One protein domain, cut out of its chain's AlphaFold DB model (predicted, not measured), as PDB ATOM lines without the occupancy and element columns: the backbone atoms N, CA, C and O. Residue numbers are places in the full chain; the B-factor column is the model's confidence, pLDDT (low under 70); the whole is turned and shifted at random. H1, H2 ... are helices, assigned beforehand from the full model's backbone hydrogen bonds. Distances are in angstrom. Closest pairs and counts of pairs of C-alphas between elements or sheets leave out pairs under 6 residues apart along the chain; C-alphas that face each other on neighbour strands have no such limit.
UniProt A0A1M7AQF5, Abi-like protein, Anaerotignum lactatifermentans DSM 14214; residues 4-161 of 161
ATOM      1  N   ALA A   4     234.900 227.703 146.562       91.75
ATOM      2  CA  ALA A   4     235.409 226.962 147.714       91.75
ATOM      3  C   ALA A   4     234.902 227.547 149.045       91.75
ATOM      4  O   ALA A   4     234.490 226.810 149.946       91.75
ATOM      5  N   ASN A   5     234.861 228.876 149.162       88.94
ATOM      6  CA  ASN A   5     234.337 229.568 150.334       88.94
ATOM      7  C   ASN A   5     232.817 229.402 150.478       88.94
ATOM      8  O   ASN A   5     232.328 229.248 151.600       88.94
ATOM      9  N   VAL A   6     232.069 229.377 149.368       92.00
ATOM     10  CA  VAL A   6     230.620 229.093 149.387       92.00
ATOM     11  C   VAL A   6     230.361 227.680 149.910       92.00
ATOM     12  O   VAL A   6     229.550 227.494 150.819       92.00
ATOM     13  N   GLU A   7     231.081 226.682 149.394       92.88
ATOM     14  CA  GLU A   7     230.947 225.291 149.837       92.88
ATOM     15  C   GLU A   7     231.295 225.121 151.320       92.88
ATOM     16  O   GLU A   7     230.583 224.430 152.053       92.88
ATOM     17  N   LYS A   8     232.354 225.788 151.793       94.06
ATOM     18  CA  LYS A   8     232.736 225.781 153.210       94.06
ATOM     19  C   LYS A   8     231.648 226.388 154.100       94.06
ATOM     20  O   LYS A   8     231.320 225.810 155.139       94.06
ATOM     21  N   ALA A   9     231.072 227.524 153.705       93.19
ATOM     22  CA  ALA A   9     229.981 228.161 154.442       93.19
ATOM     23  C   ALA A   9     228.737 227.260 154.494       93.19
ATOM     24  O   ALA A   9     228.157 227.062 155.559       93.19
ATOM     25  N   LEU A  10     228.366 226.632 153.374       94.38
ATOM     26  CA  LEU A  10     227.238 225.698 153.326       94.38
ATOM     27  C   LEU A  10     227.462 224.453 154.193       94.38
ATOM     28  O   LEU A  10     226.517 223.996 154.830       94.38
ATOM     29  N   LYS A  11     228.693 223.927 154.258       95.25
ATOM     30  CA  LYS A  11     229.044 222.777 155.113       95.25
ATOM     31  C   LYS A  11     229.055 223.111 156.606       95.25
ATOM     32  O   LYS A  11     228.714 222.253 157.409       95.25
ATOM     33  N   SER A  12     229.463 224.324 156.978       94.56
ATOM     34  CA  SER A  12     229.596 224.735 158.386       94.56
ATOM     35  C   SER A  12     228.313 225.324 158.975       94.56
ATOM     36  O   SER A  12     227.966 225.009 160.108       94.56
ATOM     37  N   VAL A  13     227.594 226.152 158.213       95.56
ATOM     38  CA  VAL A  13     226.369 226.835 158.669       95.56
ATOM     39  C   VAL A  13     225.110 226.050 158.297       95.56
ATOM     40  O   VAL A  13     224.126 226.052 159.036       95.56
ATOM     41  N   GLY A  14     225.134 225.365 157.152       95.75
ATOM     42  CA  GLY A  14     223.992 224.637 156.610       95.75
ATOM     43  C   GLY A  14     223.103 225.492 155.704       95.75
ATOM     44  O   GLY A  14     222.766 226.640 156.005       95.75
ATOM     45  N   TYR A  15     222.655 224.896 154.594       93.25
ATOM     46  CA  TYR A  15     221.780 225.554 153.617       93.25
ATOM     47  C   TYR A  15     220.484 226.087 154.240       93.25
ATOM     48  O   TYR A  15     220.103 227.224 153.981       93.25
ATOM     49  N   TYR A  16     219.811 225.294 155.080       94.12
ATOM     50  CA  TYR A  16     218.520 225.686 155.652       94.12
ATOM     51  C   TYR A  16     218.632 226.924 156.554       94.12
ATOM     52  O   TYR A  16     217.781 227.810 156.494       94.12
ATOM     53  N   ARG A  17     219.718 227.023 157.335       95.06
ATOM     54  CA  ARG A  17     220.019 228.185 158.179       95.06
ATOM     55  C   ARG A  17     220.231 229.430 157.319       95.06
ATOM     56  O   ARG A  17     219.543 230.424 157.524       95.06
ATOM     57  N   LEU A  18     221.114 229.355 156.320       95.50
ATOM     58  CA  LEU A  18     221.402 230.474 155.411       95.50
ATOM     59  C   LEU A  18     220.178 230.892 154.583       95.50
ATOM     60  O   LEU A  18     219.954 232.083 154.378       95.50
ATOM     61  N   ARG A  19     219.331 229.939 154.180       93.31
ATOM     62  CA  ARG A  19     218.058 230.216 153.501       93.31
ATOM     63  C   ARG A  19     217.107 231.060 154.354       93.31
ATOM     64  O   ARG A  19     216.354 231.861 153.810       93.31
ATOM     65  N   GLY A  20     217.135 230.907 155.678       95.06
ATOM     66  CA  GLY A  20     216.371 231.767 156.585       95.06
ATOM     67  C   GLY A  20     216.776 233.238 156.456       95.06
ATOM     68  O   GLY A  20     215.920 234.102 156.278       95.06
ATOM     69  N   TYR A  21     218.082 233.515 156.433       95.44
ATOM     70  CA  TYR A  21     218.611 234.873 156.261       95.44
ATOM     71  C   TYR A  21     218.390 235.425 154.854       95.44
ATOM     72  O   TYR A  21     218.374 236.635 154.667       95.44
ATOM     73  N   SER A  22     218.161 234.569 153.863       94.62
ATOM     74  CA  SER A  22     217.911 235.000 152.492       94.62
ATOM     75  C   SER A  22     216.436 235.297 152.192       94.62
ATOM     76  O   SER A  22     216.126 235.705 151.077       94.62
ATOM     77  N   PHE A  23     215.518 235.089 153.148       92.19
ATOM     78  CA  PHE A  23     214.069 235.183 152.921       92.19
ATOM     79  C   PHE A  23     213.626 236.552 152.382       92.19
ATOM     80  O   PHE A  23     212.865 236.618 151.426       92.19
ATOM     81  N   HIS A  24     214.150 237.640 152.948       91.44
ATOM     82  CA  HIS A  24     213.838 239.014 152.533       91.44
ATOM     83  C   HIS A  24     214.528 239.437 151.222       91.44
ATOM     84  O   HIS A  24     214.215 240.489 150.673       91.44
ATOM     85  N   LEU A  25     215.454 238.616 150.716       93.31
ATOM     86  CA  LEU A  25     216.181 238.828 149.461       93.31
ATOM     87  C   LEU A  25     215.651 237.939 148.329       93.31
ATOM     88  O   LEU A  25     216.163 237.987 147.210       93.31
ATOM     89  N   TYR A  26     214.656 237.097 148.618       93.56
ATOM     90  CA  TYR A  26     214.105 236.120 147.692       93.56
ATOM     91  C   TYR A  26     212.631 236.410 147.427       93.56
ATOM     92  O   TYR A  26     211.794 236.374 148.328       93.56
ATOM     93  N   ASP A  27     212.300 236.650 146.165       93.00
ATOM     94  CA  ASP A  27     210.926 236.826 145.729       93.00
ATOM     95  C   ASP A  27     210.277 235.452 145.497       93.00
ATOM     96  O   ASP A  27     210.612 234.715 144.565       93.00
ATOM     97  N   ASN A  28     209.322 235.101 146.362       88.38
ATOM     98  CA  ASN A  28     208.588 233.839 146.275       88.38
ATOM     99  C   ASN A  28     207.619 233.771 145.083       88.38
ATOM    100  O   ASN A  28     207.316 232.663 144.639       88.38
ATOM    101  N   ALA A  29     207.148 234.905 144.554       91.56
ATOM    102  CA  ALA A  29     206.264 234.933 143.391       91.56
ATOM    103  C   ALA A  29     207.044 234.615 142.110       91.56
ATOM    104  O   ALA A  29     206.629 233.769 141.317       91.56
ATOM    105  N   THR A  30     208.210 235.240 141.935       93.50
ATOM    106  CA  THR A  30     209.065 235.019 140.757       93.50
ATOM    107  C   THR A  30     210.057 233.864 140.925       93.50
ATOM    108  O   THR A  30     210.670 233.444 139.942       93.50
ATOM    109  N   LYS A  31     210.194 233.316 142.142       91.69
ATOM    110  CA  LYS A  31     211.163 232.275 142.531       91.69
ATOM    111  C   LYS A  31     212.609 232.658 142.201       91.69
ATOM    112  O   LYS A  31     213.403 231.824 141.762       91.69
ATOM    113  N   LYS A  32     212.945 233.933 142.379       92.94
ATOM    114  CA  LYS A  32     214.270 234.481 142.086       92.94
ATOM    115  C   LYS A  32     214.748 235.350 143.236       92.94
ATOM    116  O   LYS A  32     213.957 235.965 143.945       92.94
ATOM    117  N   TYR A  33     216.063 235.419 143.394       93.44
ATOM    118  CA  TYR A  33     216.664 236.445 144.237       93.44
ATOM    119  C   TYR A  33     216.476 237.823 143.607       93.44
ATOM    120  O   TYR A  33     216.496 237.955 142.379       93.44
ATOM    121  N   ILE A  34     216.329 238.841 144.455       93.94
ATOM    122  CA  ILE A  34     216.315 240.239 144.025       93.94
ATOM    123  C   ILE A  34     217.602 240.503 143.220       93.94
ATOM    124  O   ILE A  34     218.685 240.090 143.665       93.94
ATOM    125  N   PRO A  35     217.523 241.157 142.044       94.06
ATOM    126  CA  PRO A  35     218.692 241.429 141.217       94.06
ATOM    127  C   PRO A  35     219.828 242.084 142.009       94.06
ATOM    128  O   PRO A  35     219.613 243.047 142.738       94.06
ATOM    129  N   GLY A  36     221.042 241.552 141.862       92.12
ATOM    130  CA  GLY A  36     222.230 242.045 142.568       92.12
ATOM    131  C   GLY A  36     222.514 241.380 143.917       92.12
ATOM    132  O   GLY A  36     223.608 241.580 144.438       92.12
ATOM    133  N   THR A  37     221.607 240.547 144.441       93.38
ATOM    134  CA  THR A  37     221.855 239.757 145.660       93.38
ATOM    135  C   THR A  37     223.025 238.798 145.455       93.38
ATOM    136  O   THR A  37     223.011 237.972 144.537       93.38
ATOM    137  N   LYS A  38     224.021 238.862 146.339       94.31
ATOM    138  CA  LYS A  38     225.158 237.937 146.375       94.31
ATOM    139  C   LYS A  38     225.045 237.018 147.585       94.31
ATOM    140  O   LYS A  38     224.490 237.371 148.619       94.31
ATOM    141  N   PHE A  39     225.661 235.842 147.491       93.69
ATOM    142  CA  PHE A  39     225.773 234.927 148.633       93.69
ATOM    143  C   PHE A  39     226.454 235.586 149.849       93.69
ATOM    144  O   PHE A  39     226.089 235.317 150.990       93.69
ATOM    145  N   GLU A  40     227.408 236.488 149.602       94.69
ATOM    146  CA  GLU A  40     228.085 237.271 150.642       94.69
ATOM    147  C   GLU A  40     227.125 238.120 151.477       94.69
ATOM    148  O   GLU A  40     227.366 238.284 152.667       94.69
ATOM    149  N   ASP A  41     226.046 238.638 150.888       94.44
ATOM    150  CA  ASP A  41     225.086 239.483 151.607       94.44
ATOM    151  C   ASP A  41     224.313 238.654 152.642       94.44
ATOM    152  O   ASP A  41     224.166 239.054 153.797       94.44
ATOM    153  N   ILE A  42     223.917 237.435 152.255       95.50
ATOM    154  CA  ILE A  42     223.269 236.457 153.140       95.50
ATOM    155  C   ILE A  42     224.224 236.054 154.268       95.50
ATOM    156  O   ILE A  42     223.831 235.998 155.434       95.50
ATOM    157  N   LEU A  43     225.489 235.782 153.929       95.81
ATOM    158  CA  LEU A  43     226.492 235.364 154.904       95.81
ATOM    159  C   LEU A  43     226.818 236.481 155.905       95.81
ATOM    160  O   LEU A  43     226.917 236.201 157.096       95.81
ATOM    161  N   LYS A  44     226.931 237.732 155.445       95.44
ATOM    162  CA  LYS A  44     227.143 238.899 156.314       95.44
ATOM    163  C   LYS A  44     225.989 239.101 157.285       95.44
ATOM    164  O   LYS A  44     226.237 239.363 158.456       95.44
ATOM    165  N   LEU A  45     224.744 238.943 156.831       96.31
ATOM    166  CA  LEU A  45     223.592 239.055 157.725       96.31
ATOM    167  C   LEU A  45     223.588 237.949 158.788       96.31
ATOM    168  O   LEU A  45     223.321 238.224 159.955       96.31
ATOM    169  N   TYR A  46     223.928 236.717 158.402       96.62
ATOM    170  CA  TYR A  46     224.107 235.623 159.358       96.62
ATOM    171  C   TYR A  46     225.213 235.929 160.380       96.62
ATOM    172  O   TYR A  46     224.997 235.769 161.576       96.62
ATOM    173  N   GLN A  47     226.383 236.388 159.926       96.19
ATOM    174  CA  GLN A  47     227.510 236.731 160.800       96.19
ATOM    175  C   GLN A  47     227.148 237.850 161.776       96.19
ATOM    176  O   GLN A  47     227.383 237.710 162.973       96.19
ATOM    177  N   PHE A  48     226.496 238.903 161.284       97.38
ATOM    178  CA  PHE A  48     225.990 239.986 162.119       97.38
ATOM    179  C   PHE A  48     225.045 239.476 163.216       97.38
ATOM    180  O   PHE A  48     225.201 239.839 164.377       97.38
ATOM    181  N   ASP A  49     224.094 238.601 162.877       97.19
ATOM    182  CA  ASP A  49     223.174 238.009 163.856       97.19
ATOM    183  C   ASP A  49     223.899 237.148 164.906       97.19
ATOM    184  O   ASP A  49     223.554 237.187 166.088       97.19
ATOM    185  N   GLN A  50     224.941 236.408 164.510       96.50
ATOM    186  CA  GLN A  50     225.776 235.655 165.453       96.50
ATOM    187  C   GLN A  50     226.545 236.578 166.407       96.50
ATOM    188  O   GLN A  50     226.561 236.328 167.612       96.50
ATOM    189  N   GLU A  51     227.153 237.645 165.889       98.06
ATOM    190  CA  GLU A  51     227.880 238.633 166.693       98.06
ATOM    191  C   GLU A  51     226.941 239.366 167.659       98.06
ATOM    192  O   GLU A  51     227.228 239.469 168.854       98.06
ATOM    193  N   LEU A  52     225.773 239.799 167.177       98.00
ATOM    194  CA  LEU A  52     224.743 240.423 168.003       98.00
ATOM    195  C   LEU A  52     224.245 239.469 169.093       98.00
ATOM    196  O   LEU A  52     224.159 239.854 170.259       98.00
ATOM    197  N   SER A  53     223.956 238.218 168.730       97.44
ATOM    198  CA  SER A  53     223.545 237.190 169.686       97.44
ATOM    199  C   SER A  53     224.607 236.994 170.764       97.44
ATOM    200  O   SER A  53     224.269 236.975 171.944       97.44
ATOM    201  N   ALA A  54     225.889 236.916 170.396       97.56
ATOM    202  CA  ALA A  54     226.983 236.769 171.354       97.56
ATOM    203  C   ALA A  54     227.050 237.939 172.353       97.56
ATOM    204  O   ALA A  54     227.199 237.713 173.556       97.56
ATOM    205  N   LEU A  55     226.871 239.179 171.882       97.94
ATOM    206  CA  LEU A  55     226.819 240.365 172.744       97.94
ATOM    207  C   LEU A  55     225.618 240.331 173.699       97.94
ATOM    208  O   LEU A  55     225.768 240.595 174.893       97.94
ATOM    209  N   ILE A  56     224.435 239.973 173.193       97.19
ATOM    210  CA  ILE A  56     223.219 239.850 174.005       97.19
ATOM    211  C   ILE A  56     223.398 238.760 175.065       97.19
ATOM    212  O   ILE A  56     223.126 239.009 176.238       97.19
ATOM    213  N   PHE A  57     223.901 237.582 174.684       96.44
ATOM    214  CA  PHE A  57     224.151 236.483 175.617       96.44
ATOM    215  C   PHE A  57     225.125 236.893 176.720       96.44
ATOM    216  O   PHE A  57     224.832 236.660 177.889       96.44
ATOM    217  N   ALA A  58     226.220 237.579 176.383       96.75
ATOM    218  CA  ALA A  58     227.172 238.068 177.377       96.75
ATOM    219  C   ALA A  58     226.522 239.011 178.409       96.75
ATOM    220  O   ALA A  58     226.857 238.967 179.594       96.75
ATOM    221  N   MET A  59     225.576 239.852 177.983       96.81
ATOM    222  CA  MET A  59     224.836 240.738 178.887       96.81
ATOM    223  C   MET A  59     223.785 239.985 179.708       96.81
ATOM    224  O   MET A  59     223.685 240.212 180.915       96.81
ATOM    225  N   ILE A  60     223.048 239.054 179.094       96.19
ATOM    226  CA  ILE A  60     222.080 238.195 179.790       96.19
ATOM    227  C   ILE A  60     222.776 237.378 180.878       96.19
ATOM    228  O   ILE A  60     222.248 237.301 181.979       96.19
ATOM    229  N   SER A  61     223.976 236.844 180.633       95.56
ATOM    230  CA  SER A  61     224.727 236.099 181.650       95.56
ATOM    231  C   SER A  61     225.008 236.933 182.905       95.56
ATOM    232  O   SER A  61     224.907 236.418 184.015       95.56
ATOM    233  N   LYS A  62     225.294 238.236 182.766       96.00
ATOM    234  CA  LYS A  62     225.469 239.136 183.924       96.00
ATOM    235  C   LYS A  62     224.156 239.361 184.672       96.00
ATOM    236  O   LYS A  62     224.139 239.342 185.901       96.00
ATOM    237  N   ILE A  63     223.066 239.562 183.930       95.69
ATOM    238  CA  ILE A  63     221.720 239.720 184.499       95.69
ATOM    239  C   ILE A  63     221.309 238.446 185.242       95.69
ATOM    240  O   ILE A  63     220.765 238.532 186.333       95.69
ATOM    241  N   GLU A  64     221.594 237.274 184.679       96.38
ATOM    242  CA  GLU A  64     221.279 235.975 185.267       96.38
ATOM    243  C   GLU A  64     221.961 235.788 186.625       96.38
ATOM    244  O   GLU A  64     221.293 235.433 187.591       96.38
ATOM    245  N   VAL A  65     223.258 236.097 186.730       95.88
ATOM    246  CA  VAL A  65     223.997 236.031 188.004       95.88
ATOM    247  C   VAL A  65     223.379 236.964 189.049       95.88
ATOM    248  O   VAL A  65     223.094 236.533 190.165       95.88
ATOM    249  N   ALA A  66     223.104 238.222 188.691       95.50
ATOM    250  CA  ALA A  66     222.466 239.167 189.610       95.50
ATOM    251  C   ALA A  66     221.054 238.714 190.023       95.50
ATOM    252  O   ALA A  66     220.657 238.850 191.180       95.50
ATOM    253  N   LEU A  67     220.301 238.140 189.083       96.50
ATOM    254  CA  LEU A  67     218.957 237.633 189.323       96.50
ATOM    255  C   LEU A  67     218.959 236.430 190.270       96.50
ATOM    256  O   LEU A  67     218.081 236.356 191.126       96.50
ATOM    257  N   ARG A  68     219.934 235.517 190.149       96.88
ATOM    258  CA  ARG A  68     220.103 234.382 191.074       96.88
ATOM    259  C   ARG A  68     220.285 234.865 192.506       96.88
ATOM    260  O   ARG A  68     219.540 234.430 193.379       96.88
ATOM    261  N   VAL A  69     221.210 235.802 192.725       96.06
ATOM    262  CA  VAL A  69     221.482 236.370 194.055       96.06
ATOM    263  C   VAL A  69     220.220 237.010 194.633       96.06
ATOM    264  O   VAL A  69     219.773 236.630 195.713       96.06
ATOM    265  N   ARG A  70     219.571 237.895 193.869       96.38
ATOM    266  CA  ARG A  70     218.342 238.573 194.306       96.38
ATOM    267  C   ARG A  70     217.197 237.608 194.592       96.38
ATOM    268  O   ARG A  70     216.417 237.837 195.512       96.38
ATOM    269  N   LEU A  71     217.068 236.543 193.802       97.50
ATOM    270  CA  LEU A  71     216.052 235.519 194.024       97.50
ATOM    271  C   LEU A  71     216.312 234.751 195.319       97.50
ATOM    272  O   LEU A  71     215.374 234.539 196.082       97.50
ATOM    273  N   VAL A  72     217.562 234.369 195.584       97.06
ATOM    274  CA  VAL A  72     217.946 233.700 196.833       97.06
ATOM    275  C   VAL A  72     217.640 234.592 198.031       97.06
ATOM    276  O   VAL A  72     216.929 234.156 198.929       97.06
ATOM    277  N   GLU A  73     218.087 235.848 198.024       95.88
ATOM    278  CA  GLU A  73     217.816 236.807 199.106       95.88
ATOM    279  C   GLU A  73     216.312 236.976 199.360       95.88
ATOM    280  O   GLU A  73     215.847 236.917 200.497       95.88
ATOM    281  N   ALA A  74     215.529 237.120 198.290       96.88
ATOM    282  CA  ALA A  74     214.083 237.273 198.370       96.88
ATOM    283  C   ALA A  74     213.348 236.023 198.884       96.88
ATOM    284  O   ALA A  74     212.263 236.130 199.460       96.88
ATOM    285  N   LEU A  75     213.898 234.833 198.646       96.62
ATOM    286  CA  LEU A  75     213.353 233.569 199.134       96.62
ATOM    287  C   LEU A  75     213.783 233.282 200.580       96.62
ATOM    288  O   LEU A  75     212.993 232.749 201.353       96.62
ATOM    289  N   LEU A  76     214.986 233.689 200.985       95.62
ATOM    290  CA  LEU A  76     215.511 233.445 202.333       95.62
ATOM    291  C   LEU A  76     214.841 234.275 203.436       95.62
ATOM    292  O   LEU A  76     215.068 234.002 204.611       95.62
ATOM    293  N   ILE A  77     213.947 235.212 203.102       94.75
ATOM    294  CA  ILE A  77     213.100 235.895 204.099       94.75
ATOM    295  C   ILE A  77     212.226 234.925 204.907       94.75
ATOM    296  O   ILE A  77     211.775 235.272 205.995       94.75
ATOM    297  N   HIS A  78     211.981 233.724 204.372       92.44
ATOM    298  CA  HIS A  78     211.236 232.661 205.050       92.44
ATOM    299  C   HIS A  78     212.097 231.873 206.049       92.44
ATOM    300  O   HIS A  78     211.551 231.081 206.801       92.44
ATOM    301  N   GLY A  79     213.420 232.076 206.070       92.88
ATOM    302  CA  GLY A  79     214.342 231.394 206.984       92.88
ATOM    303  C   GLY A  79     214.651 229.933 206.634       92.88
ATOM    304  O   GLY A  79     215.438 229.308 207.336       92.88
ATOM    305  N   GLU A  80     214.089 229.409 205.541       93.31
ATOM    306  CA  GLU A  80     214.181 227.994 205.167       93.31
ATOM    307  C   GLU A  80     215.120 227.763 203.967       93.31
ATOM    308  O   GLU A  80     214.854 228.257 202.865       93.31
ATOM    309  N   PRO A  81     216.200 226.969 204.110       92.00
ATOM    310  CA  PRO A  81     217.086 226.622 202.997       92.00
ATOM    311  C   PRO A  81     216.384 225.900 201.840       92.00
ATOM    312  O   PRO A  81     216.773 226.070 200.684       92.00
ATOM    313  N   LEU A  82     215.341 225.120 202.142       93.25
ATOM    314  CA  LEU A  82     214.561 224.333 201.179       93.25
ATOM    315  C   LEU A  82     213.269 225.029 200.741       93.25
ATOM    316  O   LEU A  82     212.388 224.393 200.176       93.25
ATOM    317  N   VAL A  83     213.167 226.345 200.931       95.38
ATOM    318  CA  VAL A  83     211.984 227.168 200.620       95.38
ATOM    319  C   VAL A  83     211.378 226.948 199.226       95.38
ATOM    320  O   VAL A  83     210.182 227.147 199.041       95.38
ATOM    321  N   LEU A  84     212.144 226.495 198.227       94.06
ATOM    322  CA  LEU A  84     211.582 226.141 196.916       94.06
ATOM    323  C   LEU A  84     210.607 224.953 196.960       94.06
ATOM    324  O   LEU A  84     209.777 224.856 196.065       94.06
ATOM    325  N   GLN A  85     210.675 224.091 197.976       92.75
ATOM    326  CA  GLN A  85     209.739 222.983 198.199       92.75
ATOM    327  C   GLN A  85     208.398 223.457 198.801       92.75
ATOM    328  O   GLN A  85     207.391 222.739 198.758       92.75
ATOM    329  N   GLU A  86     208.340 224.696 199.298       93.44
ATOM    330  CA  GLU A  86     207.150 225.280 199.910       93.44
ATOM    331  C   GLU A  86     206.171 225.797 198.855       93.44
ATOM    332  O   GLU A  86     206.166 226.967 198.474       93.44
ATOM    333  N   SER A  87     205.252 224.938 198.403       95.56
ATOM    334  CA  SER A  87     204.248 225.320 197.389       95.56
ATOM    335  C   SER A  87     203.385 226.536 197.778       95.56
ATOM    336  O   SER A  87     202.776 227.175 196.916       95.56
ATOM    337  N   SER A  88     203.328 226.871 199.072       94.69
ATOM    338  CA  SER A  88     202.550 227.973 199.635       94.69
ATOM    339  C   SER A  88     203.034 229.357 199.185       94.69
ATOM    340  O   SER A  88     202.221 230.286 199.165       94.69
ATOM    341  N   ILE A  89     204.296 229.507 198.762       95.44
ATOM    342  CA  ILE A  89     204.857 230.783 198.277       95.44
ATOM    343  C   ILE A  89     204.484 231.078 196.817       95.44
ATOM    344  O   ILE A  89     204.652 232.205 196.341       95.44
ATOM    345  N   PHE A  90     203.948 230.086 196.104       97.25
ATOM    346  CA  PHE A  90     203.591 230.177 194.694       97.25
ATOM    347  C   PHE A  90     202.082 230.372 194.492       97.25
ATOM    348  O   PHE A  90     201.254 229.959 195.307       97.25
ATOM    349  N   LYS A  91     201.708 231.043 193.398       97.12
ATOM    350  CA  LYS A  91     200.316 231.368 193.052       97.12
ATOM    351  C   LYS A  91     199.575 230.152 192.506       97.12
ATOM    352  O   LYS A  91     198.477 229.846 192.958       97.12
ATOM    353  N   GLU A  92     200.169 229.469 191.530       97.50
ATOM    354  CA  GLU A  92     199.537 228.372 190.802       97.50
ATOM    355  C   GLU A  92     200.256 227.044 191.076       97.50
ATOM    356  O   GLU A  92     201.411 226.847 190.683       97.50
ATOM    357  N   LYS A  93     199.550 226.098 191.711       96.19
ATOM    358  CA  LYS A  93     200.102 224.779 192.072       96.19
ATOM    359  C   LYS A  93     200.514 223.951 190.855       96.19
ATOM    360  O   LYS A  93     201.524 223.261 190.898       96.19
ATOM    361  N   LYS A  94     199.756 224.022 189.757       96.50
ATOM    362  CA  LYS A  94     200.080 223.292 188.523       96.50
ATOM    363  C   LYS A  94     201.423 223.746 187.952       96.50
ATOM    364  O   LYS A  94     202.285 222.913 187.686       96.50
ATOM    365  N   LEU A  95     201.608 225.060 187.815       96.00
ATOM    366  CA  LEU A  95     202.859 225.639 187.330       96.00
ATOM    367  C   LEU A  95     204.016 225.377 188.300       96.00
ATOM    368  O   LEU A  95     205.130 225.110 187.865       96.00
ATOM    369  N   TYR A  96     203.750 225.390 189.608       97.88
ATOM    370  CA  TYR A  96     204.730 225.016 190.624       97.88
ATOM    371  C   TYR A  96     205.281 223.604 190.385       97.88
ATOM    372  O   TYR A  96     206.488 223.449 190.231       97.88
ATOM    373  N   TRP A  97     204.416 222.594 190.248       97.31
ATOM    374  CA  TRP A  97     204.861 221.216 190.021       97.31
ATOM    375  C   TRP A  97     205.608 221.038 188.693       97.31
ATOM    376  O   TRP A  97     206.599 220.315 188.633       97.31
ATOM    377  N   GLN A  98     205.187 221.739 187.635       96.75
ATOM    378  CA  GLN A  98     205.905 221.746 186.354       96.75
ATOM    379  C   GLN A  98     207.305 222.362 186.479       96.75
ATOM    380  O   GLN A  98     208.279 221.822 185.945       96.75
ATOM    381  N   ASN A  99     207.414 223.475 187.207       96.75
ATOM    382  CA  ASN A  99     208.693 224.120 187.476       96.75
ATOM    383  C   ASN A  99     209.586 223.210 188.325       96.75
ATOM    384  O   ASN A  99     210.740 223.017 187.967       96.75
ATOM    385  N   MET A 100     209.061 222.597 189.389       96.00
ATOM    386  CA  MET A 100     209.834 221.704 190.259       96.00
ATOM    387  C   MET A 100     210.302 220.435 189.545       96.00
ATOM    388  O   MET A 100     211.428 220.001 189.762       96.00
ATOM    389  N   SER A 101     209.509 219.889 188.622       95.69
ATOM    390  CA  SER A 101     209.961 218.794 187.755       95.69
ATOM    391  C   SER A 101     211.133 219.216 186.858       95.69
ATOM    392  O   SER A 101     212.077 218.449 186.674       95.69
ATOM    393  N   THR A 102     211.108 220.450 186.344       96.12
ATOM    394  CA  THR A 102     212.217 221.006 185.551       96.12
ATOM    395  C   THR A 102     213.458 221.221 186.419       96.12
ATOM    396  O   THR A 102     214.540 220.804 186.024       96.12
ATOM    397  N   VAL A 103     213.297 221.794 187.617       94.69
ATOM    398  CA  VAL A 103     214.376 221.999 188.599       94.69
ATOM    399  C   VAL A 103     215.044 220.674 188.960       94.69
ATOM    400  O   VAL A 103     216.263 220.567 188.878       94.69
ATOM    401  N   ALA A 104     214.262 219.643 189.289       91.56
ATOM    402  CA  ALA A 104     214.792 218.321 189.612       91.56
ATOM    403  C   ALA A 104     215.595 217.725 188.442       91.56
ATOM    404  O   ALA A 104     216.667 217.160 188.648       91.56
ATOM    405  N   SER A 105     215.111 217.899 187.208       92.44
ATOM    406  CA  SER A 105     215.841 217.479 186.009       92.44
ATOM    407  C   SER A 105     217.150 218.256 185.828       92.44
ATOM    408  O   SER A 105     218.187 217.644 185.585       92.44
ATOM    409  N   GLU A 106     217.142 219.584 185.972       92.75
ATOM    410  CA  GLU A 106     218.349 220.420 185.846       92.75
ATOM    411  C   GLU A 106     219.394 220.075 186.926       92.75
ATOM    412  O   GLU A 106     220.584 220.002 186.620       92.75
ATOM    413  N   ILE A 107     218.961 219.767 188.155       89.00
ATOM    414  CA  ILE A 107     219.828 219.269 189.235       89.00
ATOM    415  C   ILE A 107     220.441 217.913 188.859       89.00
ATOM    416  O   ILE A 107     221.661 217.765 188.910       89.00
ATOM    417  N   ALA A 108     219.622 216.944 188.438       86.12
ATOM    418  CA  ALA A 108     220.074 215.584 188.138       86.12
ATOM    419  C   ALA A 108     221.058 215.512 186.956       86.12
ATOM    420  O   ALA A 108     221.971 214.689 186.956       86.12
ATOM    421  N   HIS A 109     220.896 216.377 185.950       87.25
ATOM    422  CA  HIS A 109     221.800 216.440 184.796       87.25
ATOM    423  C   HIS A 109     223.033 217.323 185.037       87.25
ATOM    424  O   HIS A 109     223.918 217.397 184.179       87.25
ATOM    425  N   SER A 110     223.107 218.014 186.177       83.06
ATOM    426  CA  SER A 110     224.209 218.922 186.454       83.06
ATOM    427  C   SER A 110     225.493 218.174 186.802       83.06
ATOM    428  O   SER A 110     225.538 217.287 187.653       83.06
ATOM    429  N   ASN A 111     226.596 218.603 186.190       78.25
ATOM    430  CA  ASN A 111     227.941 218.178 186.575       78.25
ATOM    431  C   ASN A 111     228.565 219.070 187.657       78.25
ATOM    432  O   ASN A 111     229.753 218.933 187.948       78.25
ATOM    433  N   ASN A 112     227.790 219.985 188.245       75.56
ATOM    434  CA  ASN A 112     228.282 220.896 189.265       75.56
ATOM    435  C   ASN A 112     228.668 220.123 190.542       75.56
ATOM    436  O   ASN A 112     227.850 219.434 191.150       75.56
ATOM    437  N   VAL A 113     229.932 220.260 190.950       68.75
ATOM    438  CA  VAL A 113     230.517 219.570 192.111       68.75
ATOM    439  C   VAL A 113     229.767 219.904 193.403       68.75
ATOM    440  O   VAL A 113     229.573 219.024 194.237       68.75
ATOM    441  N   PHE A 114     229.277 221.140 193.546       66.06
ATOM    442  CA  PHE A 114     228.513 221.575 194.719       66.06
ATOM    443  C   PHE A 114     227.137 220.911 194.805       66.06
ATOM    444  O   PHE A 114     226.641 220.667 195.903       66.06
ATOM    445  N   ILE A 115     226.531 220.588 193.658       69.88
ATOM    446  CA  ILE A 115     225.282 219.827 193.621       69.88
ATOM    447  C   ILE A 115     225.543 218.382 194.007       69.88
ATOM    448  O   ILE A 115     224.864 217.895 194.897       69.88
ATOM    449  N   LYS A 116     226.550 217.726 193.415       68.12
ATOM    450  CA  LYS A 116     226.892 216.334 193.758       68.12
ATOM    451  C   LYS A 116     227.199 216.186 195.247       68.12
ATOM    452  O   LYS A 116     226.606 215.352 195.911       68.12
ATOM    453  N   HIS A 117     228.017 217.083 195.800       66.88
ATOM    454  CA  HIS A 117     228.330 217.080 197.226       66.88
ATOM    455  C   HIS A 117     227.094 217.272 198.121       66.88
ATOM    456  O   HIS A 117     226.978 216.596 199.134       66.88
ATOM    457  N   ASN A 118     226.179 218.195 197.802       65.88
ATOM    458  CA  ASN A 118     224.970 218.382 198.617       65.88
ATOM    459  C   ASN A 118     223.965 217.241 198.434       65.88
ATOM    460  O   ASN A 118     223.349 216.821 199.404       65.88
ATOM    461  N   PHE A 119     223.826 216.732 197.212       67.31
ATOM    462  CA  PHE A 119     222.920 215.638 196.886       67.31
ATOM    463  C   PHE A 119     223.332 214.344 197.597       67.31
ATOM    464  O   PHE A 119     222.489 213.693 198.205       67.31
ATOM    465  N   ASP A 120     224.629 214.021 197.590       68.69
ATOM    466  CA  ASP A 120     225.161 212.796 198.196       68.69
ATOM    467  C   ASP A 120     225.171 212.848 199.737       68.69
ATOM    468  O   ASP A 120     225.083 211.806 200.382       68.69
ATOM    469  N   ASN A 121     225.270 214.043 200.337       66.06
ATOM    470  CA  ASN A 121     225.405 214.211 201.791       66.06
ATOM    471  C   ASN A 121     224.108 214.601 202.525       66.06
ATOM    472  O   ASN A 121     224.079 214.506 203.749       66.06
ATOM    473  N   ASN A 122     223.064 215.049 201.816       66.19
ATOM    474  CA  ASN A 122     221.806 215.521 202.416       66.19
ATOM    475  C   ASN A 122     220.574 214.799 201.838       66.19
ATOM    476  O   ASN A 122     219.564 215.439 201.563       66.19
ATOM    477  N   ASP A 123     220.659 213.492 201.569       68.31
ATOM    478  CA  ASP A 123     219.536 212.682 201.056       68.31
ATOM    479  C   ASP A 123     218.844 213.266 199.799       68.31
ATOM    480  O   ASP A 123     217.642 213.108 199.580       68.31
ATOM    481  N   GLY A 124     219.606 213.946 198.936       70.31
ATOM    482  CA  GLY A 124     219.093 214.588 197.724       70.31
ATOM    483  C   GLY A 124     218.498 215.990 197.916       70.31
ATOM    484  O   GLY A 124     218.034 216.591 196.942       70.31
ATOM    485  N   GLU A 125     218.533 216.549 199.127       80.69
ATOM    486  CA  GLU A 125     218.062 217.904 199.412       80.69
ATOM    487  C   GLU A 125     219.117 218.958 199.052       80.69
ATOM    488  O   GLU A 125     220.237 218.993 199.570       80.69
ATOM    489  N   VAL A 126     218.747 219.859 198.140       88.31
ATOM    490  CA  VAL A 126     219.627 220.922 197.651       88.31
ATOM    491  C   VAL A 126     219.083 222.275 198.114       88.31
ATOM    492  O   VAL A 126     217.971 222.648 197.728       88.31
ATOM    493  N   PRO A 127     219.847 223.057 198.896       91.88
ATOM    494  CA  PRO A 127     219.389 224.359 199.359       91.88
ATOM    495  C   PRO A 127     219.226 225.349 198.202       91.88
ATOM    496  O   PRO A 127     219.834 225.206 197.135       91.88
ATOM    497  N   VAL A 128     218.424 226.392 198.413       94.56
ATOM    498  CA  VAL A 128     218.036 227.353 197.370       94.56
ATOM    499  C   VAL A 128     219.236 228.027 196.695       94.56
ATOM    500  O   VAL A 128     219.240 228.148 195.473       94.56
ATOM    501  N   TRP A 129     220.285 228.387 197.446       92.62
ATOM    502  CA  TRP A 129     221.493 229.016 196.890       92.62
ATOM    503  C   TRP A 129     222.285 228.084 195.975       92.62
ATOM    504  O   TRP A 129     222.863 228.547 195.004       92.62
ATOM    505  N   ALA A 130     222.292 226.779 196.247       91.62
ATOM    506  CA  ALA A 130     222.931 225.806 195.369       91.62
ATOM    507  C   ALA A 130     222.025 225.476 194.175       91.62
ATOM    508  O   ALA A 130     222.501 225.361 193.049       91.62
ATOM    509  N   THR A 131     220.713 225.381 194.408       93.19
ATOM    510  CA  THR A 131     219.724 225.086 193.368       93.19
ATOM    511  C   THR A 131     219.770 226.123 192.252       93.19
ATOM    512  O   THR A 131     219.863 225.746 191.087       93.19
ATOM    513  N   VAL A 132     219.748 227.422 192.575       94.94
ATOM    514  CA  VAL A 132     219.692 228.473 191.544       94.94
ATOM    515  C   VAL A 132     220.901 228.474 190.606       94.94
ATOM    516  O   VAL A 132     220.738 228.856 189.450       94.94
ATOM    517  N   GLU A 133     222.072 227.998 191.048       92.62
ATOM    518  CA  GLU A 133     223.312 227.947 190.252       92.62
ATOM    519  C   GLU A 133     223.225 227.017 189.041       92.62
ATOM    520  O   GLU A 133     223.972 227.179 188.078       92.62
ATOM    521  N   VAL A 134     222.312 226.045 189.063       91.75
ATOM    522  CA  VAL A 134     222.141 225.088 187.960       91.75
ATOM    523  C   VAL A 134     220.894 225.337 187.126       91.75
ATOM    524  O   VAL A 134     220.711 224.688 186.099       91.75
ATOM    525  N   LEU A 135     220.058 226.294 187.531       94.50
ATOM    526  CA  LEU A 135     218.855 226.637 186.785       94.50
ATOM    527  C   LEU A 135     219.195 227.470 185.557       94.50
ATOM    528  O   LEU A 135     219.968 228.427 185.636       94.50
ATOM    529  N   SER A 136     218.546 227.168 184.436       94.50
ATOM    530  CA  SER A 136     218.578 228.047 183.267       94.50
ATOM    531  C   SER A 136     217.851 229.373 183.535       94.50
ATOM    532  O   SER A 136     216.920 229.438 184.349       94.50
ATOM    533  N   PHE A 137     218.190 230.429 182.781       95.56
ATOM    534  CA  PHE A 137     217.440 231.695 182.792       95.56
ATOM    535  C   PHE A 137     215.921 231.488 182.657       95.56
ATOM    536  O   PHE A 137     215.113 232.140 183.323       95.56
ATOM    537  N   GLY A 138     215.523 230.553 181.788       96.19
ATOM    538  CA  GLY A 138     214.123 230.223 181.538       96.19
ATOM    539  C   GLY A 138     213.424 229.646 182.769       96.19
ATOM    540  O   GLY A 138     212.295 230.042 183.068       96.19
ATOM    541  N   THR A 139     214.085 228.750 183.503       96.94
ATOM    542  CA  THR A 139     213.552 228.184 184.750       96.94
ATOM    543  C   THR A 139     213.444 229.254 185.838       96.94
ATOM    544  O   THR A 139     212.376 229.387 186.441       96.94
ATOM    545  N   LEU A 140     214.476 230.091 186.017       97.31
ATOM    546  CA  LEU A 140     214.444 231.231 186.948       97.31
ATOM    547  C   LEU A 140     213.248 232.153 186.664       97.31
ATOM    548  O   LEU A 140     212.464 232.463 187.562       97.31
ATOM    549  N   SER A 141     213.045 232.528 185.398       97.38
ATOM    550  CA  SER A 141     211.923 233.374 184.977       97.38
ATOM    551  C   SER A 141     210.556 232.747 185.293       97.38
ATOM    552  O   SER A 141     209.664 233.432 185.801       97.38
ATOM    553  N   LYS A 142     210.381 231.439 185.058       97.81
ATOM    554  CA  LYS A 142     209.129 230.727 185.373       97.81
ATOM    555  C   LYS A 142     208.861 230.635 186.876       97.81
ATOM    556  O   LYS A 142     207.702 230.761 187.277       97.81
ATOM    557  N   ILE A 143     209.898 230.432 187.692       97.62
ATOM    558  CA  ILE A 143     209.796 230.444 189.160       97.62
ATOM    559  C   ILE A 143     209.329 231.824 189.621       97.62
ATOM    560  O   ILE A 143     208.289 231.925 190.271       97.62
ATOM    561  N   ILE A 144     210.031 232.884 189.203       97.31
ATOM    562  CA  ILE A 144     209.720 234.273 189.572       97.31
ATOM    563  C   ILE A 144     208.290 234.644 189.172       97.31
ATOM    564  O   ILE A 144     207.544 235.202 189.976       97.31
ATOM    565  N   LYS A 145     207.875 234.289 187.948       97.25
ATOM    566  CA  LYS A 145     206.519 234.552 187.444       97.25
ATOM    567  C   LYS A 145     205.433 233.935 188.331       97.25
ATOM    568  O   LYS A 145     204.354 234.517 188.461       97.25
ATOM    569  N   ASN A 146     205.701 232.773 188.929       97.94
ATOM    570  CA  ASN A 146     204.736 232.062 189.762       97.94
ATOM    571  C   ASN A 146     204.782 232.466 191.246       97.94
ATOM    572  O   ASN A 146     203.934 232.011 192.009       97.94
ATOM    573  N   LEU A 147     205.722 233.307 191.688       97.69
ATOM    574  CA  LEU A 147     205.752 233.775 193.078       97.69
ATOM    575  C   LEU A 147     204.493 234.584 193.413       97.69
ATOM    576  O   LEU A 147     204.011 235.386 192.600       97.69
ATOM    577  N   LYS A 148     203.967 234.399 194.631       96.81
ATOM    578  CA  LYS A 148     202.915 235.256 195.192       96.81
ATOM    579  C   LYS A 148     203.390 236.703 195.249       96.81
ATOM    580  O   LYS A 148     204.546 236.986 195.538       96.81
ATOM    581  N   THR A 149     202.467 237.607 194.949       94.62
ATOM    582  CA  THR A 149     202.654 239.060 195.018       94.62
ATOM    583  C   THR A 149     201.960 239.607 196.256       94.62
ATOM    584  O   THR A 149     201.019 238.994 196.755       94.62
ATOM    585  N   GLY A 150     202.384 240.781 196.708       92.44
ATOM    586  CA  GLY A 150     201.854 241.442 197.901       92.44
ATOM    587  C   GLY A 150     202.980 241.919 198.810       92.44
ATOM    588  O   GLY A 150     204.129 241.510 198.642       92.44
ATOM    589  N   ILE A 151     202.654 242.801 199.752       89.19
ATOM    590  CA  ILE A 151     203.619 243.332 200.722       89.19
ATOM    591  C   ILE A 151     204.191 242.168 201.545       89.19
ATOM    592  O   ILE A 151     203.439 241.313 202.006       89.19
ATOM    593  N   GLY A 152     205.517 242.119 201.684       87.12
ATOM    594  CA  GLY A 152     206.217 241.068 202.433       87.12
ATOM    595  C   GLY A 152     206.352 239.732 201.693       87.12
ATOM    596  O   GLY A 152     206.900 238.783 202.241       87.12
ATOM    597  N   SER A 153     205.882 239.631 200.446       94.62
ATOM    598  CA  SER A 153     206.128 238.450 199.611       94.62
ATOM    599  C   SER A 153     207.558 238.433 199.069       94.62
ATOM    600  O   SER A 153     208.137 239.490 198.806       94.62
ATOM    601  N   SER A 154     208.085 237.244 198.766       95.50
ATOM    602  CA  SER A 154     209.370 237.103 198.069       95.50
ATOM    603  C   SER A 154     209.405 237.896 196.761       95.50
ATOM    604  O   SER A 154     210.402 238.537 196.458       95.50
ATOM    605  N   TYR A 155     208.301 237.959 196.008       96.44
ATOM    606  CA  TYR A 155     208.257 238.788 194.800       96.44
ATOM    607  C   TYR A 155     208.464 240.280 195.103       96.44
ATOM    608  O   TYR A 155     209.168 240.958 194.361       96.44
ATOM    609  N   SER A 156     207.872 240.802 196.184       95.38
ATOM    610  CA  SER A 156     208.029 242.216 196.552       95.38
ATOM    611  C   SER A 156     209.462 242.572 196.944       95.38
ATOM    612  O   SER A 156     209.944 243.623 196.537       95.38
ATOM    613  N   ILE A 157     210.162 241.677 197.650       95.00
ATOM    614  CA  ILE A 157     211.580 241.853 197.992       95.00
ATOM    615  C   ILE A 157     212.439 241.765 196.733       95.00
ATOM    616  O   ILE A 157     213.272 242.634 196.487       95.00
ATOM    617  N   LEU A 158     212.167 240.770 195.884       94.94
ATOM    618  CA  LEU A 158     212.855 240.617 194.610       94.94
ATOM    619  C   LEU A 158     212.705 241.867 193.749       94.94
ATOM    620  O   LEU A 158     213.684 242.254 193.135       94.94
ATOM    621  N   ALA A 159     211.523 242.486 193.683       92.12
ATOM    622  CA  ALA A 159     211.249 243.645 192.832       92.12
ATOM    623  C   ALA A 159     211.756 244.988 193.391       92.12
ATOM    624  O   ALA A 159     211.841 245.948 192.629       92.12
ATOM    625  N   ALA A 160     212.049 245.070 194.692       86.88
ATOM    626  CA  ALA A 160     212.507 246.297 195.347       86.88
ATOM    627  C   ALA A 160     214.019 246.549 195.201       86.88
ATOM    628  O   ALA A 160     214.447 247.701 195.268       86.88
ATOM    629  N   ASN A 161     214.800 245.482 195.007       61.38
ATOM    630  CA  ASN A 161     216.251 245.532 194.781       61.38
ATOM    631  C   ASN A 161     216.611 245.734 193.301       61.38
ATOM    632  O   ASN A 161     217.813 245.734 192.960       61.38
TER     633      ASN A 161
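AT A GLANCE: This is residues 4 to 161 of the 161 residues of the protein "Abi-like protein" of Anaerotignum lactatifermentans DSM 14214 (UniProt A0A1M7AQF5). One long helix, H3, joins two lobes like the bar of a dumbbell, with residues 50 to 59 bare between them. The small lobe at its first end holds the short helices H1 and H2 and the loop of residues 22 to 38; the larger lobe at its other end gathers H4 to H8, with H4 and H7 side by side, and the link of residues 77 to 92. The printed part has 158 residues with eight named helices, H1 to H8 in chain order, and no named strand; the class is all helix. It is only just extended, close to loose, with a radius of gyration of the C-alphas of 22.7 A, and its elongated outline spans 66 by 37 by 28 A.

IN THESE COORDINATES: Find C-alpha 39 at (225.773, 234.927, 148.633); from there H3, residues 39 to 76, runs 54.7 A to C-alpha 76 at (215.511, 233.445, 202.333). Before it look for H1, residues 4 to 13, 14.2 A long, and H2, residues 15 to 21, 10.2 A. After it come H4, residues 93 to 108, 22.3 A; H5, residues 113 to 121, 12.2 A; H6, residues 128 to 132, 6.2 A; and H7, residues 137 to 146, 14.5 A. H8, residues 154 to 160, runs 10.1 A and ends with C-alpha 160 at (212.507, 246.297, 195.347).

HOW THE PARTS SIT: Begin at H3, the hub, which touches four helices. With residues 42 to 46 alone it touches H2, about perpendicular at 79 degrees; the closest C-alphas, of Tyr 21 and Ile 42, are 5.8 A apart. H1 is close to H3 but not clearly touching, the closest C-alphas being those of Val 6 and Phe 39, 7.6 A apart. At the other end, residues 70 to 75 alone touch H8 at a steep tilt of 66 degrees, opposite ways, with C-alphas 74 and 154 closest at 4.7 A. Residues 68 to 75 alone touch H6, closest at C-alphas 72 and 129, 5.9 A. H3 and H7 only just touch, with 3 pairs of C-alphas within 8 A, closest at Glu 64 and Phe 137, 6.3 A. Farther out, H4 touches H7 at a shallow tilt of 27 degrees, opposite ways, with C-alphas 99 and 143 closest at 6.6 A. H5 and H6 only just touch, with 3 pairs within 8 A, closest at C-alphas 115 and 130, 6.7 A. Every O i to N i+4 pair is within hydrogen-bond range in H1, H4, H5, H6, H7 and H8; H2 has 2 of 3 and H3 33 of 34.

THE WHOLE: The two C-alphas farthest apart, of Pro 35 and Asn 121, are 66.7 A apart. The printed part has no cut; the links H2 to H3 and H3 to H4 are long. Residues 113 to 123 and residue 161 have pLDDT under 70.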